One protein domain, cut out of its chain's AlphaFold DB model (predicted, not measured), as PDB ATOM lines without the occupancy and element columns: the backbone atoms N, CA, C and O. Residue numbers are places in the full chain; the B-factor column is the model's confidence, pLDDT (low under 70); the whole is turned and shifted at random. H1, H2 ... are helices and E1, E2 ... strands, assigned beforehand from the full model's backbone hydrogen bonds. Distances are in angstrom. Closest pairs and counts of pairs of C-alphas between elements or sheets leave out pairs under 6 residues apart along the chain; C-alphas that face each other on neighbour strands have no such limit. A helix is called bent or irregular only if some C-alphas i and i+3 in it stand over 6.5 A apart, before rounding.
ATOM      1  N   PHE A 249     146.063 143.154 146.963       39.11
ATOM      2  CA  PHE A 249     145.728 141.741 147.172       39.11
ATOM      3  C   PHE A 249     146.485 140.781 146.242       39.11
ATOM      4  O   PHE A 249     146.298 139.576 146.350       39.11
ATOM      5  N   GLY A 250     147.416 141.264 145.410       34.85
ATOM      6  CA  GLY A 250     148.242 140.397 144.541       34.85
ATOM      7  C   GLY A 250     149.169 139.447 145.270       34.85
ATOM      8  O   GLY A 250     149.629 138.471 144.692       34.85
ATOM      9  N   ASN A 251     149.353 139.688 146.566       41.19
ATOM     10  CA  ASN A 251     150.045 138.790 147.478       41.19
ATOM     11  C   ASN A 251     149.111 138.113 148.486       41.19
ATOM     12  O   ASN A 251     149.609 137.405 149.358       41.19
ATOM     13  N   PHE A 252     147.791 138.332 148.438       46.02
ATOM     14  CA  PHE A 252     146.891 137.677 149.380       46.02
ATOM     15  C   PHE A 252     146.827 136.187 149.057       46.02
ATOM     16  O   PHE A 252     146.142 135.754 148.138       46.02
ATOM     17  N   VAL A 253     147.578 135.432 149.857       52.51
ATOM     18  CA  VAL A 253     147.589 133.979 149.910       52.51
ATOM     19  C   VAL A 253     147.853 133.359 148.537       52.51
ATOM     20  O   VAL A 253     146.972 132.765 147.923       52.51
ATOM     21  N   GLN A 254     149.098 133.454 148.059       58.85
ATOM     22  CA  GLN A 254     149.542 132.549 147.000       58.85
ATOM     23  C   GLN A 254     149.547 131.136 147.598       58.85
ATOM     24  O   GLN A 254     150.436 130.792 148.376       58.85
ATOM     25  N   ILE A 255     148.486 130.378 147.315       63.98
ATOM     26  CA  ILE A 255     148.369 128.968 147.677       63.98
ATOM     27  C   ILE A 255     149.007 128.179 146.545       63.98
ATOM     28  O   ILE A 255     148.446 128.083 145.455       63.98
ATOM     29  N   ASP A 256     150.176 127.622 146.815       69.88
ATOM     30  CA  ASP A 256     150.846 126.690 145.922       69.88
ATOM     31  C   ASP A 256     150.810 125.291 146.543       69.88
ATOM     32  O   ASP A 256     151.294 125.071 147.655       69.88
ATOM     33  N   ILE A 257     150.194 124.338 145.851       70.78
ATOM     34  CA  ILE A 257     150.141 122.944 146.293       70.78
ATOM     35  C   ILE A 257     151.321 122.236 145.634       70.78
ATOM     36  O   ILE A 257     151.270 121.927 144.445       70.78
ATOM     37  N   ARG A 258     152.386 121.991 146.404       75.23
ATOM     38  CA  ARG A 258     153.629 121.403 145.879       75.23
ATOM     39  C   ARG A 258     153.508 119.909 145.647       75.23
ATOM     40  O   ARG A 258     153.816 119.429 144.566       75.23
ATOM     41  N   ASP A 259     153.041 119.206 146.673       72.58
ATOM     42  CA  ASP A 259     152.951 117.752 146.684       72.58
ATOM     43  C   ASP A 259     151.605 117.340 147.264       72.58
ATOM     44  O   ASP A 259     151.155 117.913 148.258       72.58
ATOM     45  N   VAL A 260     150.986 116.313 146.694       72.07
ATOM     46  CA  VAL A 260     149.870 115.595 147.316       72.07
ATOM     47  C   VAL A 260     150.171 114.114 147.195       72.07
ATOM     48  O   VAL A 260     150.376 113.619 146.092       72.07
ATOM     49  N   GLY A 261     150.229 113.416 148.320       76.19
ATOM     50  CA  GLY A 261     150.409 111.974 148.398       76.19
ATOM     51  C   GLY A 261     149.190 111.318 149.027       76.19
ATOM     52  O   GLY A 261     148.568 111.876 149.934       76.19
ATOM     53  N   LEU A 262     148.864 110.118 148.552       77.49
ATOM     54  CA  LEU A 262     147.998 109.200 149.281       77.49
ATOM     55  C   LEU A 262     148.874 108.282 150.126       77.49
ATOM     56  O   LEU A 262     149.897 107.785 149.658       77.49
ATOM     57  N   GLN A 263     148.465 108.059 151.365       81.40
ATOM     58  CA  GLN A 263     149.107 107.114 152.270       81.40
ATOM     59  C   GLN A 263     148.055 106.194 152.883       81.40
ATOM     60  O   GLN A 263     146.857 106.480 152.845       81.40
ATOM     61  N   LEU A 264     148.512 105.090 153.469       81.32
ATOM     62  CA  LEU A 264     147.658 104.305 154.353       81.32
ATOM     63  C   LEU A 264     147.125 105.223 155.468       81.32
ATOM     64  O   LEU A 264     147.888 106.079 155.933       81.32
ATOM     65  N   PRO A 265     145.849 105.076 155.876       81.32
ATOM     66  CA  PRO A 265     145.303 105.821 156.999       81.32
ATOM     67  C   PRO A 265     146.254 105.731 158.193       81.32
ATOM     68  O   PRO A 265     146.619 104.631 158.613       81.32
ATOM     69  N   ASP A 266     146.699 106.877 158.701       84.06
ATOM     70  CA  ASP A 266     147.504 106.903 159.918       84.06
ATOM     71  C   ASP A 266     146.643 106.580 161.154       84.06
ATOM     72  O   ASP A 266     145.451 106.284 161.050       84.06
ATOM     73  N   ALA A 267     147.240 106.621 162.349       86.08
ATOM     74  CA  ALA A 267     146.527 106.349 163.601       86.08
ATOM     75  C   ALA A 267     145.322 107.288 163.843       86.08
ATOM     76  O   ALA A 267     144.433 106.951 164.622       86.08
ATOM     77  N   GLU A 268     145.283 108.443 163.173       82.48
ATOM     78  CA  GLU A 268     144.211 109.442 163.247       82.48
ATOM     79  C   GLU A 268     143.200 109.295 162.086       82.48
ATOM     80  O   GLU A 268     142.183 109.990 162.046       82.48
ATOM     81  N   GLY A 269     143.437 108.357 161.160       82.72
ATOM     82  CA  GLY A 269     142.579 108.062 160.013       82.72
ATOM     83  C   GLY A 269     142.857 108.911 158.768       82.72
ATOM     84  O   GLY A 269     142.060 108.880 157.827       82.72
ATOM     85  N   TYR A 270     143.959 109.665 158.725       82.81
ATOM     86  CA  TYR A 270     144.315 110.497 157.576       82.81
ATOM     87  C   TYR A 270     145.033 109.685 156.493       82.81
ATOM     88  O   TYR A 270     146.069 109.067 156.741       82.81
ATOM     89  N   ASN A 271     144.504 109.721 155.270       81.31
ATOM     90  CA  ASN A 271     145.010 108.991 154.100       81.31
ATOM     91  C   ASN A 271     145.492 109.917 152.963       81.31
ATOM     92  O   ASN A 271     145.962 109.432 151.935       81.31
ATOM     93  N   VAL A 272     145.403 111.238 153.136       80.85
ATOM     94  CA  VAL A 272     145.948 112.248 152.219       80.85
ATOM     95  C   VAL A 272     146.972 113.080 152.964       80.85
ATOM     96  O   VAL A 272     146.693 113.571 154.053       80.85
ATOM     97  N   VAL A 273     148.122 113.323 152.349       79.88
ATOM     98  CA  VAL A 273     149.096 114.300 152.834       79.88
ATOM     99  C   VAL A 273     149.403 115.275 151.715       79.88
ATOM    100  O   VAL A 273     149.851 114.873 150.649       79.88
ATOM    101  N   ALA A 274     149.171 116.560 151.949       79.88
ATOM    102  CA  ALA A 274     149.476 117.624 151.006       79.88
ATOM    103  C   ALA A 274     150.497 118.595 151.596       79.88
ATOM    104  O   ALA A 274     150.377 119.018 152.743       79.88
ATOM    105  N   ARG A 275     151.492 118.986 150.804       79.74
ATOM    106  CA  ARG A 275     152.406 120.077 151.137       79.74
ATOM    107  C   ARG A 275     151.905 121.345 150.463       79.74
ATOM    108  O   ARG A 275     152.019 121.490 149.246       79.74
ATOM    109  N   ILE A 276     151.372 122.257 151.263       76.29
ATOM    110  CA  ILE A 276     150.845 123.538 150.798       76.29
ATOM    111  C   ILE A 276     151.816 124.639 151.202       76.29
ATOM    112  O   ILE A 276     152.221 124.738 152.360       76.29
ATOM    113  N   VAL A 277     152.195 125.469 150.242       75.67
ATOM    114  CA  VAL A 277     152.956 126.688 150.475       75.67
ATOM    115  C   VAL A 277     152.008 127.861 150.406       75.67
ATOM    116  O   VAL A 277     151.268 128.020 149.440       75.67
ATOM    117  N   MET A 278     152.000 128.641 151.477       74.64
ATOM    118  CA  MET A 278     151.076 129.734 151.667       74.64
ATOM    119  C   MET A 278     151.822 130.976 152.135       74.64
ATOM    120  O   MET A 278     152.315 131.040 153.265       74.64
ATOM    121  N   ALA A 279     151.863 131.989 151.275       71.40
ATOM    122  CA  ALA A 279     152.348 133.308 151.651       71.40
ATOM    123  C   ALA A 279     151.229 134.097 152.346       71.40
ATOM    124  O   ALA A 279     150.244 134.472 151.712       71.40
ATOM    125  N   ASN A 280     151.373 134.364 153.642       71.12
ATOM    126  CA  ASN A 280     150.513 135.284 154.376       71.12
ATOM    127  C   ASN A 280     151.212 136.653 154.469       71.12
ATOM    128  O   ASN A 280     152.090 136.829 155.315       71.12
ATOM    129  N   PRO A 281     150.862 137.636 153.620       63.97
ATOM    130  CA  PRO A 281     151.484 138.959 153.655       63.97
ATOM    131  C   PRO A 281     150.984 139.813 154.831       63.97
ATOM    132  O   PRO A 281     151.456 140.933 155.019       63.97
ATOM    133  N   THR A 282     149.996 139.331 155.591       66.16
ATOM    134  CA  THR A 282     149.378 140.089 156.678       66.16
ATOM    135  C   THR A 282     150.067 139.790 158.009       66.16
ATOM    136  O   THR A 282     150.520 138.669 158.223       66.16
ATOM    137  N   PRO A 283     150.102 140.746 158.954       63.00
ATOM    138  CA  PRO A 283     150.589 140.506 160.313       63.00
ATOM    139  C   PRO A 283     149.598 139.696 161.180       63.00
ATOM    140  O   PRO A 283     149.734 139.668 162.403       63.00
ATOM    141  N   ILE A 284     148.564 139.090 160.582       66.20
ATOM    142  CA  ILE A 284     147.460 138.409 161.268       66.20
ATOM    143  C   ILE A 284     147.639 136.898 161.109       66.20
ATOM    144  O   ILE A 284     147.918 136.426 160.011       66.20
ATOM    145  N   TYR A 285     147.432 136.139 162.183       73.87
ATOM    146  CA  TYR A 285     147.372 134.681 162.134       73.87
ATOM    147  C   TYR A 285     146.016 134.245 161.589       73.87
ATOM    148  O   TYR A 285     144.971 134.695 162.071       73.87
ATOM    149  N   LEU A 286     146.031 133.361 160.597       68.32
ATOM    150  CA  LEU A 286     144.816 132.886 159.941       68.32
ATOM    151  C   LEU A 286     144.564 131.421 160.277       68.32
ATOM    152  O   LEU A 286     145.499 130.622 160.308       68.32
ATOM    153  N   THR A 287     143.288 131.086 160.470       71.92
ATOM    154  CA  THR A 287     142.800 129.711 160.408       71.92
ATOM    155  C   THR A 287     141.832 129.570 159.246       71.92
ATOM    156  O   THR A 287     140.846 130.309 159.171       71.92
ATOM    157  N   LEU A 288     142.112 128.650 158.324       64.35
ATOM    158  CA  LEU A 288     141.285 128.414 157.138       64.35
ATOM    159  C   LEU A 288     140.612 127.048 157.219       64.35
ATOM    160  O   LEU A 288     141.277 126.064 157.524       64.35
ATOM    161  N   VAL A 289     139.336 126.970 156.852       65.98
ATOM    162  CA  VAL A 289     138.591 125.711 156.730       65.98
ATOM    163  C   VAL A 289     138.164 125.493 155.284       65.98
ATOM    164  O   VAL A 289     137.471 126.313 154.674       65.98
ATOM    165  N   GLY A 290     138.600 124.365 154.724       60.08
ATOM    166  CA  GLY A 290     138.257 123.920 153.378       60.08
ATOM    167  C   GLY A 290     136.948 123.133 153.310       60.08
ATOM    168  O   GLY A 290     136.510 122.522 154.282       60.08
ATOM    169  N   ARG A 291     136.337 123.086 152.117       54.22
ATOM    170  CA  ARG A 291     135.139 122.258 151.862       54.22
ATOM    171  C   ARG A 291     135.388 120.753 151.919       54.22
ATOM    172  O   ARG A 291     134.429 120.007 152.083       54.22
ATOM    173  N   VAL A 292     136.630 120.318 151.718       52.65
ATOM    174  CA  VAL A 292     136.950 118.892 151.565       52.65
ATOM    175  C   VAL A 292     138.022 118.428 152.550       52.65
ATOM    176  O   VAL A 292     138.042 117.245 152.854       52.65
ATOM    177  N   ILE A 293     138.896 119.290 153.089       54.98
ATOM    178  CA  ILE A 293     140.064 118.855 153.879       54.98
ATOM    179  C   ILE A 293     140.515 119.974 154.851       54.98
ATOM    180  O   ILE A 293     140.654 121.113 154.416       54.98
ATOM    181  N   VAL A 294     140.725 119.597 156.126       56.98
ATOM    182  CA  VAL A 294     141.540 120.175 157.237       56.98
ATOM    183  C   VAL A 294     141.477 121.679 157.517       56.98
ATOM    184  O   VAL A 294     141.729 122.511 156.653       56.98
ATOM    185  N   ALA A 295     141.256 122.009 158.793       58.31
ATOM    186  CA  ALA A 295     141.525 123.334 159.331       58.31
ATOM    187  C   ALA A 295     143.040 123.607 159.313       58.31
ATOM    188  O   ALA A 295     143.821 122.925 159.978       58.31
ATOM    189  N   LEU A 296     143.464 124.581 158.515       61.31
ATOM    190  CA  LEU A 296     144.831 125.087 158.517       61.31
ATOM    191  C   LEU A 296     144.977 126.056 159.679       61.31
ATOM    192  O   LEU A 296     144.589 127.210 159.539       61.31
ATOM    193  N   ASN A 297     145.511 125.591 160.802       65.57
ATOM    194  CA  ASN A 297     145.667 126.405 162.003       65.57
ATOM    195  C   ASN A 297     146.978 127.211 161.970       65.57
ATOM    196  O   ASN A 297     147.992 126.738 161.464       65.57
ATOM    197  N   GLU A 298     146.946 128.407 162.566       66.37
ATOM    198  CA  GLU A 298     148.129 129.212 162.923       66.37
ATOM    199  C   GLU A 298     149.039 129.626 161.752       66.37
ATOM    200  O   GLU A 298     150.266 129.603 161.853       66.37
ATOM    201  N   ILE A 299     148.457 130.072 160.637       68.98
ATOM    202  CA  ILE A 299     149.234 130.550 159.484       68.98
ATOM    203  C   ILE A 299     149.959 131.855 159.858       68.98
ATOM    204  O   ILE A 299     149.349 132.927 159.906       68.98
ATOM    205  N   VAL A 300     151.261 131.751 160.125       78.19
ATOM    206  CA  VAL A 300     152.146 132.827 160.604       78.19
ATOM    207  C   VAL A 300     152.372 133.877 159.495       78.19
ATOM    208  O   VAL A 300     152.337 133.529 158.315       78.19
ATOM    209  N   PRO A 301     152.621 135.163 159.797       70.75
ATOM    210  CA  PRO A 301     153.027 136.130 158.775       70.75
ATOM    211  C   PRO A 301     154.309 135.689 158.044       70.75
ATOM    212  O   PRO A 301     155.293 135.316 158.682       70.75
ATOM    213  N   GLY A 302     154.317 135.756 156.710       73.32
ATOM    214  CA  GLY A 302     155.427 135.317 155.856       73.32
ATOM    215  C   GLY A 302     155.095 134.106 154.981       73.32
ATOM    216  O   GLY A 302     153.938 133.858 154.647       73.32
ATOM    217  N   ASN A 303     156.126 133.374 154.553       78.01
ATOM    218  CA  ASN A 303     155.968 132.183 153.718       78.01
ATOM    219  C   ASN A 303     155.876 130.931 154.597       78.01
ATOM    220  O   ASN A 303     156.844 130.586 155.274       78.01
ATOM    221  N   ASN A 304     154.734 130.249 154.571       75.03
ATOM    222  CA  ASN A 304     154.472 129.070 155.388       75.03
ATOM    223  C   ASN A 304     154.454 127.824 154.512       75.03
ATOM    224  O   ASN A 304     153.712 127.759 153.536       75.03
ATOM    225  N   THR A 305     155.224 126.807 154.881       79.38
ATOM    226  CA  THR A 305     155.109 125.461 154.306       79.38
ATOM    227  C   THR A 305     154.345 124.583 155.284       79.38
ATOM    228  O   THR A 305     154.909 124.138 156.283       79.38
ATOM    229  N   LEU A 306     153.069 124.351 155.002       78.58
ATOM    230  CA  LEU A 306     152.160 123.578 155.841       78.58
ATOM    231  C   LEU A 306     152.020 122.162 155.282       78.58
ATOM    232  O   LEU A 306     151.787 121.965 154.088       78.58
ATOM    233  N   LEU A 307     152.169 121.172 156.160       79.21
ATOM    234  CA  LEU A 307     151.847 119.785 155.852       79.21
ATOM    235  C   LEU A 307     150.409 119.520 156.306       79.21
ATOM    236  O   LEU A 307     150.110 119.538 157.495       79.21
ATOM    237  N   VAL A 308     149.520 119.302 155.349       78.10
ATOM    238  CA  VAL A 308     148.084 119.143 155.562       78.10
ATOM    239  C   VAL A 308     147.730 117.673 155.456       78.10
ATOM    240  O   VAL A 308     147.936 117.066 154.407       78.10
ATOM    241  N   LYS A 309     147.187 117.096 156.527       78.63
ATOM    242  CA  LYS A 309     146.768 115.693 156.564       78.63
ATOM    243  C   LYS A 309     145.259 115.555 156.436       78.63
ATOM    244  O   LYS A 309     144.541 115.866 157.373       78.63
ATOM    245  N   GLY A 310     144.769 115.105 155.291       75.85
ATOM    246  CA  GLY A 310     143.347 114.926 155.026       75.85
ATOM    247  C   GLY A 310     142.855 113.498 155.190       75.85
ATOM    248  O   GLY A 310     143.606 112.541 155.021       75.85
ATOM    249  N   ASN A 311     141.561 113.363 155.475       77.26
ATOM    250  CA  ASN A 311     140.844 112.108 155.308       77.26
ATOM    251  C   ASN A 311     139.970 112.216 154.055       77.26
ATOM    252  O   ASN A 311     139.031 113.009 153.988       77.26
ATOM    253  N   LEU A 312     140.322 111.432 153.051       73.82
ATOM    254  CA  LEU A 312     139.575 111.221 151.833       73.82
ATOM    255  C   LEU A 312     138.669 110.008 152.027       73.82
ATOM    256  O   LEU A 312     139.071 108.862 151.817       73.82
ATOM    257  N   ASP A 313     137.428 110.277 152.419       73.52
ATOM    258  CA  ASP A 313     136.388 109.258 152.494       73.52
ATOM    259  C   ASP A 313     135.887 108.924 151.081       73.52
ATOM    260  O   ASP A 313     134.971 109.556 150.538       73.52
ATOM    261  N   PHE A 314     136.503 107.902 150.486       72.03
ATOM    262  CA  PHE A 314     136.126 107.373 149.177       72.03
ATOM    263  C   PHE A 314     134.639 106.992 149.103       72.03
ATOM    264  O   PHE A 314     134.027 107.180 148.052       72.03
ATOM    265  N   GLY A 315     134.031 106.526 150.200       76.41
ATOM    266  CA  GLY A 315     132.614 106.160 150.237       76.41
ATOM    267  C   GLY A 315     131.695 107.376 150.116       76.41
ATOM    268  O   GLY A 315     130.691 107.340 149.395       76.41
ATOM    269  N   THR A 316     132.052 108.485 150.765       76.62
ATOM    270  CA  THR A 316     131.325 109.759 150.629       76.62
ATOM    271  C   THR A 316     131.539 110.393 149.256       76.62
ATOM    272  O   THR A 316     130.581 110.917 148.675       76.62
ATOM    273  N   ILE A 317     132.750 110.303 148.696       73.82
ATOM    274  CA  ILE A 317     133.033 110.757 147.325       73.82
ATOM    275  C   ILE A 317     132.194 109.968 146.327       73.82
ATOM    276  O   ILE A 317     131.541 110.571 145.481       73.82
ATOM    277  N   GLN A 318     132.139 108.643 146.459       73.37
ATOM    278  CA  GLN A 318     131.376 107.776 145.565       73.37
ATOM    279  C   GLN A 318     129.886 108.141 145.549       73.37
ATOM    280  O   GLN A 318     129.282 108.265 144.485       73.37
ATOM    281  N   LYS A 319     129.299 108.390 146.726       79.54
ATOM    282  CA  LYS A 319     127.889 108.795 146.857       79.54
ATOM    283  C   LYS A 319     127.603 110.179 146.269       79.54
ATOM    284  O   LYS A 319     126.497 110.416 145.790       79.54
ATOM    285  N   ASN A 320     128.580 111.087 146.298       80.23
ATOM    286  CA  ASN A 320     128.420 112.482 145.872       80.23
ATOM    287  C   ASN A 320     129.118 112.811 144.545       80.23
ATOM    288  O   ASN A 320     129.154 113.978 144.149       80.23
ATOM    289  N   ILE A 321     129.641 111.810 143.832       76.65
ATOM    290  CA  ILE A 321     130.518 112.002 142.672       76.65
ATOM    291  C   ILE A 321     129.870 112.862 141.587       76.65
ATOM    292  O   ILE A 321     130.507 113.756 141.043       76.65
ATOM    293  N   ILE A 322     128.571 112.681 141.338       75.47
ATOM    294  CA  ILE A 322     127.816 113.466 140.354       75.47
ATOM    295  C   ILE A 322     127.738 114.942 140.770       75.47
ATOM    296  O   ILE A 322     127.826 115.829 139.923       75.47
ATOM    297  N   ALA A 323     127.563 115.222 142.063       78.60
ATOM    298  CA  ALA A 323     127.489 116.587 142.575       78.60
ATOM    299  C   ALA A 323     128.858 117.282 142.524       78.60
ATOM    300  O   ALA A 323     128.927 118.436 142.108       78.60
ATOM    301  N   ILE A 324     129.926 116.558 142.876       74.17
ATOM    302  CA  ILE A 324     131.311 117.045 142.815       74.17
ATOM    303  C   ILE A 324     131.712 117.301 141.361       74.17
ATOM    304  O   ILE A 324     132.176 118.389 141.027       74.17
ATOM    305  N   LEU A 325     131.457 116.343 140.465       75.24
ATOM    306  CA  LEU A 325     131.743 116.500 139.042       75.24
ATOM    307  C   LEU A 325     130.975 117.676 138.453       75.24
ATOM    308  O   LEU A 325     131.560 118.422 137.688       75.24
ATOM    309  N   LYS A 326     129.715 117.918 138.833       78.03
ATOM    310  CA  LYS A 326     128.960 119.093 138.358       78.03
ATOM    311  C   LYS A 326     129.621 120.424 138.712       78.03
ATOM    312  O   LYS A 326     129.566 121.342 137.897       78.03
ATOM    313  N   THR A 327     130.196 120.551 139.906       76.35
ATOM    314  CA  THR A 327     130.859 121.794 140.333       76.35
ATOM    315  C   THR A 327     132.267 121.931 139.768       76.35
ATOM    316  O   THR A 327     132.662 123.039 139.418       76.35
ATOM    317  N   GLU A 328     132.989 120.821 139.622       76.87
ATOM    318  CA  GLU A 328     134.390 120.804 139.185       76.87
ATOM    319  C   GLU A 328     134.559 120.647 137.661       76.87
ATOM    320  O   GLU A 328     135.625 120.955 137.133       76.87
ATOM    321  N   LEU A 329     133.518 120.232 136.920       78.61
ATOM    322  CA  LEU A 329     133.558 119.973 135.470       78.61
ATOM    323  C   LEU A 329     134.282 121.048 134.642       78.61
ATOM    324  O   LEU A 329     135.094 120.667 133.797       78.61
ATOM    325  N   PRO A 330     134.018 122.363 134.812       79.13
ATOM    326  CA  PRO A 330     134.686 123.377 133.996       79.13
ATOM    327  C   PRO A 330     136.204 123.429 134.220       79.13
ATOM    328  O   PRO A 330     136.932 123.738 133.277       79.13
ATOM    329  N   TYR A 331     136.677 123.097 135.424       79.09
ATOM    330  CA  TYR A 331     138.100 123.042 135.763       79.09
ATOM    331  C   TYR A 331     138.712 121.709 135.325       79.09
ATOM    332  O   TYR A 331     139.753 121.694 134.666       79.09
ATOM    333  N   LEU A 332     138.009 120.598 135.564       78.86
ATOM    334  CA  LEU A 332     138.443 119.257 135.160       78.86
ATOM    335  C   LEU A 332     138.620 119.136 133.642       78.86
ATOM    336  O   LEU A 332     139.576 118.509 133.191       78.86
ATOM    337  N   LYS A 333     137.766 119.798 132.844       76.85
ATOM    338  CA  LYS A 333     137.912 119.898 131.376       76.85
ATOM    339  C   LYS A 333     139.261 120.471 130.939       76.85
ATOM    340  O   LYS A 333     139.741 120.149 129.859       76.85
ATOM    341  N   GLN A 334     139.860 121.316 131.771       79.86
ATOM    342  CA  GLN A 334     141.151 121.957 131.520       79.86
ATOM    343  C   GLN A 334     142.308 121.210 132.204       79.86
ATOM    344  O   GLN A 334     143.443 121.678 132.174       79.86
ATOM    345  N   GLY A 335     142.040 120.061 132.838       76.56
ATOM    346  CA  GLY A 335     143.020 119.343 133.652       76.56
ATOM    347  C   GLY A 335     143.368 120.068 134.954       76.56
ATOM    348  O   GLY A 335     144.480 119.913 135.459       76.56
ATOM    349  N   LEU A 336     142.443 120.877 135.480       76.25
ATOM    350  CA  LEU A 336     142.615 121.694 136.676       76.25
ATOM    351  C   LEU A 336     141.672 121.231 137.798       76.25
ATOM    352  O   LEU A 336     140.553 120.793 137.548       76.25
ATOM    353  N   LEU A 337     142.118 121.367 139.043       71.28
ATOM    354  CA  LEU A 337     141.351 121.135 140.263       71.28
ATOM    355  C   LEU A 337     141.116 122.477 140.961       71.28
ATOM    356  O   LEU A 337     142.071 123.238 141.129       71.28
ATOM    357  N   MET A 338     139.888 122.758 141.400       69.89
ATOM    358  CA  MET A 338     139.596 123.931 142.223       69.89
ATOM    359  C   MET A 338     139.562 123.541 143.707       69.89
ATOM    360  O   MET A 338     138.691 122.808 144.167       69.89
ATOM    361  N   ALA A 339     140.497 124.063 144.495       69.09
ATOM    362  CA  ALA A 339     140.426 124.019 145.950       69.09
ATOM    363  C   ALA A 339     139.731 125.289 146.451       69.09
ATOM    364  O   ALA A 339     140.038 126.378 145.975       69.09
ATOM    365  N   SER A 340     138.813 125.175 147.415       68.10
ATOM    366  CA  SER A 340     138.192 126.343 148.053       68.10
ATOM    367  C   SER A 340     138.247 126.274 149.575       68.10
ATOM    368  O   SER A 340     137.998 125.220 150.171       68.10
ATOM    369  N   ALA A 341     138.553 127.414 150.191       70.80
ATOM    370  CA  ALA A 341     138.643 127.597 151.631       70.80
ATOM    371  C   ALA A 341     137.937 128.885 152.073       70.80
ATOM    372  O   ALA A 341     137.792 129.844 151.309       70.80
ATOM    373  N   VAL A 342     137.477 128.879 153.319       77.06
ATOM    374  CA  VAL A 342     136.864 130.021 153.998       77.06
ATOM    375  C   VAL A 342     137.641 130.276 155.283       77.06
ATOM    376  O   VAL A 342     138.139 129.339 155.905       77.06
ATOM    377  N   VAL A 343     137.766 131.539 155.679       80.27
ATOM    378  CA  VAL A 343     138.400 131.888 156.953       80.27
ATOM    379  C   VAL A 343     137.499 131.450 158.106       80.27
ATOM    380  O   VAL A 343     136.343 131.857 158.176       80.27
ATOM    381  N   GLU A 344     138.032 130.630 159.008       82.09
ATOM    382  CA  GLU A 344     137.339 130.213 160.229       82.09
ATOM    383  C   GLU A 344     137.685 131.119 161.404       82.09
ATOM    384  O   GLU A 344     136.799 131.467 162.173       82.09
ATOM    385  N   SER A 345     138.948 131.520 161.552       81.99
ATOM    386  CA  SER A 345     139.328 132.469 162.596       81.99
ATOM    387  C   SER A 345     140.484 133.362 162.165       81.99
ATOM    388  O   SER A 345     141.340 132.978 161.366       81.99
ATOM    389  N   MET A 346     140.489 134.583 162.696       82.04
ATOM    390  CA  MET A 346     141.582 135.539 162.549       82.04
ATOM    391  C   MET A 346     142.044 135.972 163.933       82.04
ATOM    392  O   MET A 346     141.229 136.415 164.747       82.04
ATOM    393  N   VAL A 347     143.342 135.865 164.204       82.21
ATOM    394  CA  VAL A 347     143.937 136.259 165.485       82.21
ATOM    395  C   VAL A 347     145.067 137.248 165.231       82.21
ATOM    396  O   VAL A 347     145.979 136.980 164.452       82.21
ATOM    397  N   SER A 348     145.035 138.399 165.898       79.41
ATOM    398  CA  SER A 348     146.136 139.367 165.889       79.41
ATOM    399  C   SER A 348     146.564 139.644 167.324       79.41
ATOM    400  O   SER A 348     145.722 139.913 168.174       79.41
ATOM    401  N   GLN A 349     147.863 139.516 167.616       78.75
ATOM    402  CA  GLN A 349     148.429 139.746 168.958       78.75
ATOM    403  C   GLN A 349     147.720 138.960 170.087       78.75
ATOM    404  O   GLN A 349     147.569 139.451 171.201       78.75
ATOM    405  N   GLY A 350     147.251 137.738 169.802       79.55
ATOM    406  CA  GLY A 350     146.508 136.902 170.756       79.55
ATOM    407  C   GLY A 350     145.022 137.255 170.916       79.55
ATOM    408  O   GLY A 350     144.295 136.523 171.582       79.55
ATOM    409  N   GLN A 351     144.536 138.324 170.277       82.91
ATOM    410  CA  GLN A 351     143.123 138.700 170.267       82.91
ATOM    411  C   GLN A 351     142.424 138.168 169.007       82.91
ATOM    412  O   GLN A 351     142.865 138.411 167.882       82.91
ATOM    413  N   ARG A 352     141.297 137.464 169.186       86.25
ATOM    414  CA  ARG A 352     140.434 137.028 168.077       86.25
ATOM    415  C   ARG A 352     139.686 138.222 167.483       86.25
ATOM    416  O   ARG A 352     138.974 138.938 168.190       86.25
ATOM    417  N   LEU A 353     139.826 138.398 166.176       86.60
ATOM    418  CA  LEU A 353     139.232 139.478 165.401       86.60
ATOM    419  C   LEU A 353     137.871 139.047 164.830       86.60
ATOM    420  O   LEU A 353     137.735 138.815 163.632       86.60
ATOM    421  N   SER A 354     136.854 138.921 165.685       87.58
ATOM    422  CA  SER A 354     135.502 138.482 165.303       87.58
ATOM    423  C   SER A 354     134.845 139.352 164.228       87.58
ATOM    424  O   SER A 354     134.102 138.834 163.397       87.58
ATOM    425  N   TYR A 355     135.104 140.666 164.223       85.57
ATOM    426  CA  TYR A 355     134.577 141.551 163.176       85.57
ATOM    427  C   TYR A 355     135.140 141.155 161.806       85.57
ATOM    428  O   TYR A 355     134.404 140.944 160.847       85.57
ATOM    429  N   TRP A 356     136.452 140.958 161.740       84.89
ATOM    430  CA  TRP A 356     137.145 140.542 160.530       84.89
ATOM    431  C   TRP A 356     136.732 139.144 160.098       84.89
ATOM    432  O   TRP A 356     136.370 138.939 158.948       84.89
ATOM    433  N   GLU A 357     136.708 138.196 161.027       85.08
ATOM    434  CA  GLU A 357     136.286 136.825 160.762       85.08
ATOM    435  C   GLU A 357     134.923 136.784 160.060       85.08
ATOM    436  O   GLU A 357     134.807 136.228 158.971       85.08
ATOM    437  N   ASN A 358     133.920 137.472 160.611       86.07
ATOM    438  CA  ASN A 358     132.587 137.509 160.014       86.07
ATOM    439  C   ASN A 358     132.573 138.199 158.639       86.07
ATOM    440  O   ASN A 358     131.821 137.788 157.754       86.07
ATOM    441  N   SER A 359     133.395 139.233 158.435       83.71
ATOM    442  CA  SER A 359     133.506 139.910 157.138       83.71
ATOM    443  C   SER A 359     134.231 139.089 156.074       83.71
ATOM    444  O   SER A 359     133.939 139.245 154.893       83.71
ATOM    445  N   PHE A 360     135.157 138.215 156.468       82.96
ATOM    446  CA  PHE A 360     135.915 137.366 155.549       82.96
ATOM    447  C   PHE A 360     135.283 135.986 155.342       82.96
ATOM    448  O   PHE A 360     135.559 135.350 154.330       82.96
ATOM    449  N   GLN A 361     134.377 135.541 156.217       83.66
ATOM    450  CA  GLN A 361     133.593 134.317 156.013       83.66
ATOM    451  C   GLN A 361     132.732 134.358 154.738       83.66
ATOM    452  O   GLN A 361     132.409 133.310 154.172       83.66
ATOM    453  N   SER A 362     132.368 135.549 154.247       77.59
ATOM    454  CA  SER A 362     131.686 135.700 152.955       77.59
ATOM    455  C   SER A 362     132.620 135.526 151.753       77.59
ATOM    456  O   SER A 362     132.140 135.237 150.655       77.59
ATOM    457  N   ILE A 363     133.935 135.658 151.942       76.86
ATOM    458  CA  ILE A 363     134.936 135.589 150.876       76.86
ATOM    459  C   ILE A 363     135.436 134.152 150.752       76.86
ATOM    460  O   ILE A 363     136.047 133.591 151.660       76.86
ATOM    461  N   LYS A 364     135.195 133.542 149.589       74.81
ATOM    462  CA  LYS A 364     135.713 132.207 149.273       74.81
ATOM    463  C   LYS A 364     137.047 132.334 148.567       74.81
ATOM    464  O   LYS A 364     137.094 132.726 147.399       74.81
ATOM    465  N   MET A 365     138.111 131.943 149.255       69.82
ATOM    466  CA  MET A 365     139.422 131.791 148.640       69.82
ATOM    467  C   MET A 365     139.386 130.536 147.781       69.82
ATOM    468  O   MET A 365     138.977 129.477 148.255       69.82
ATOM    469  N   SER A 366     139.749 130.661 146.509       70.87
ATOM    470  CA  SER A 366     139.782 129.529 145.589       70.87
ATOM    471  C   SER A 366     141.124 129.482 144.878       70.87
ATOM    472  O   SER A 366     141.555 130.492 144.333       70.87
ATOM    473  N   ALA A 367     141.769 128.323 144.886       66.71
ATOM    474  CA  ALA A 367     143.016 128.068 144.181       66.71
ATOM    475  C   ALA A 367     142.761 127.039 143.081       66.71
ATOM    476  O   ALA A 367     142.012 126.085 143.284       66.71
ATOM    477  N   ILE A 368     143.365 127.248 141.915       70.93
ATOM    478  CA  ILE A 368     143.255 126.335 140.782       70.93
ATOM    479  C   ILE A 368     144.626 125.689 140.581       70.93
ATOM    480  O   ILE A 368     145.605 126.393 140.346       70.93
ATOM    481  N   THR A 369     144.700 124.363 140.669       66.98
ATOM    482  CA  THR A 369     145.958 123.605 140.564       66.98
ATOM    483  C   THR A 369     145.855 122.575 139.440       66.98
ATOM    484  O   THR A 369     144.830 121.902 139.334       66.98
ATOM    485  N   PRO A 370     146.879 122.406 138.584       70.17
ATOM    486  CA  PRO A 370     146.876 121.347 137.580       70.17
ATOM    487  C   PRO A 370     146.831 119.963 138.233       70.17
ATOM    488  O   PRO A 370     147.544 119.688 139.192       70.17
ATOM    489  N   MET A 371     146.020 119.060 137.685       68.39
ATOM    490  CA  MET A 371     145.878 117.700 138.215       68.39
ATOM    491  C   MET A 371     147.086 116.807 137.926       68.39
ATOM    492  O   MET A 371     147.282 115.809 138.610       68.39
ATOM    493  N   LYS A 372     147.893 117.135 136.908       64.48
ATOM    494  CA  LYS A 372     149.032 116.314 136.466       64.48
ATOM    495  C   LYS A 372     149.968 115.891 137.620       64.48
ATOM    496  O   LYS A 372     150.185 114.688 137.750       64.48
ATOM    497  N   PRO A 373     150.453 116.806 138.487       57.01
ATOM    498  CA  PRO A 373     151.263 116.429 139.649       57.01
ATOM    499  C   PRO A 373     150.520 115.570 140.690       57.01
ATOM    500  O   PRO A 373     151.152 114.775 141.380       57.01
ATOM    501  N   LEU A 374     149.187 115.685 140.790       58.85
ATOM    502  CA  LEU A 374     148.378 114.919 141.749       58.85
ATOM    503  C   LEU A 374     148.268 113.435 141.376       58.85
ATOM    504  O   LEU A 374     148.117 112.591 142.251       58.85
ATOM    505  N   PHE A 375     148.320 113.110 140.081       55.99
ATOM    506  CA  PHE A 375     148.220 111.724 139.615       55.99
ATOM    507  C   PHE A 375     149.576 111.034 139.504       55.99
ATOM    508  O   PHE A 375     149.649 109.826 139.738       55.99
ATOM    509  N   SER A 376     150.647 111.779 139.215       48.26
ATOM    510  CA  SER A 376     152.001 111.212 139.165       48.26
ATOM    511  C   SER A 376     152.462 110.648 140.511       48.26
ATOM    512  O   SER A 376     153.258 109.715 140.533       48.26
ATOM    513  N   SER A 377     151.957 111.178 141.631       51.18
ATOM    514  CA  SER A 377     152.286 110.687 142.976       51.18
ATOM    515  C   SER A 377     151.479 109.453 143.400       51.18
ATOM    516  O   SER A 377     151.947 108.677 144.229       51.18
ATOM    517  N   VAL A 378     150.277 109.261 142.848       51.69
ATOM    518  CA  VAL A 378     149.358 108.172 143.231       51.69
ATOM    519  C   VAL A 378     149.523 106.944 142.340       51.69
ATOM    520  O   VAL A 378     149.322 105.816 142.786       51.69
ATOM    521  N   ILE A 379     149.893 107.147 141.078       50.93
ATOM    522  CA  ILE A 379     149.980 106.094 140.068       50.93
ATOM    523  C   ILE A 379     151.390 106.154 139.481       50.93
ATOM    524  O   ILE A 379     151.606 106.758 138.433       50.93
ATOM    525  N   GLY A 380     152.371 105.579 140.185       39.10
ATOM    526  CA  GLY A 380     153.762 105.549 139.722       39.10
ATOM    527  C   GLY A 380     153.855 105.092 138.262       39.10
ATOM    528  O   GLY A 380     153.254 104.082 137.920       39.10
ATOM    529  N   ASN A 381     154.540 105.872 137.416       39.05
ATOM    530  CA  ASN A 381     154.884 105.690 135.989       39.05
ATOM    531  C   ASN A 381     153.825 105.103 135.021       39.05
ATOM    532  O   ASN A 381     154.102 104.956 133.833       39.05
TER     533      ASN A 381
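What this domain is: This is residues 249 to 381 of the 534 residues of an uncharacterized protein of Ajellomyces capsulatus (strain G186AR / H82 / ATCC MYA-2454 / RMSCC 2432) (UniProt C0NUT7). Seven strands ring one axis as a nearly closed barrel, made of two twisted sheets, E1 - E2 - E5 and E4 - E3 - E6 - E7, with E5 beside E4 at one seam and E1 beside E7 at the other. H2 packs on E6 towards one end; at the other end H3 packs beside E1, and H1 meets the wall with its residues 327 to 332 while its residues 318 to 326 stick out. The printed part has 133 residues, with three named helices and seven named strands in the order E1 E2 E3 E4 E5 H1 E6 H2 E7 H3; both sheets are antiparallel and the class is mixed. It is compact, with a radius of gyration of the C-alphas of 15.8 A and spans of 46 by 33 by 27 A.

How they stand to each other: E1, residues 255 to 262, bends by 59 degrees at residue 258 and forms a hairpin with E2, residues 272 to 280; N 258 and O 275 are 2.9 A apart. E3, residues 285 to 290, and E4, residues 295 to 299, form a hairpin, with N 296 and O 288 at 2.8 A. E5, residues 302 to 310, is the antiparallel neighbour of E2, with N 306 and O 276 at 2.8 A. The closest C-alphas of E4 and E5, Leu 296 and Val 308, are 7.4 A apart. H1, residues 314 to 332, only grazes the sheet of E6, residues 336 to 348; their closest C-alphas, Tyr 331 and Leu 337, are 5.9 A apart. E6 bends by 60 degrees at residue 345, and its pairing is staggered: residues 341 to 347 pair with E3, N 287 and O 345 at 2.9 A, and residues 336 to 341 with E7, residues 365 to 370, N 339 and O 367 at 2.8 A. H2, residues 354 to 360, is on this sheet at a height of 5.8 A, only just over E6, with 3 of its 7 C-alphas there; the closest C-alphas, Ser 345 and Glu 357, are 5.6 A apart. Those of E1 and E7, Ile 255 and Ala 367, are 6.5 A apart. H3, residues 372 to 376, is on the sheet of E1 but over none of its strands. H2 and H3 have every O i to N i+4 pair within hydrogen-bond range, H1 11 of 15.

Where its parts are: E1 begins at C-alpha 255 (148.369, 128.968, 147.677) and is 19.8 A long. E2 measures 23.6 A, E5 23.7 A and E6 34.3 A. H1, 18.5 A, is irregular: C-alphas 319 and 322 are 8.0 A apart. H3 ends at C-alpha 376 (152.001, 111.212, 139.165).

The domain as a whole: The two C-alphas farthest apart, Tyr 355 and Asn 381, are 49.4 A apart. The printed part has no cut, and no link is long. Mean pLDDT of the printed part is 71.9; 42 residues are under 70, among them 249 to 256, 288 to 299 and 371 to 381.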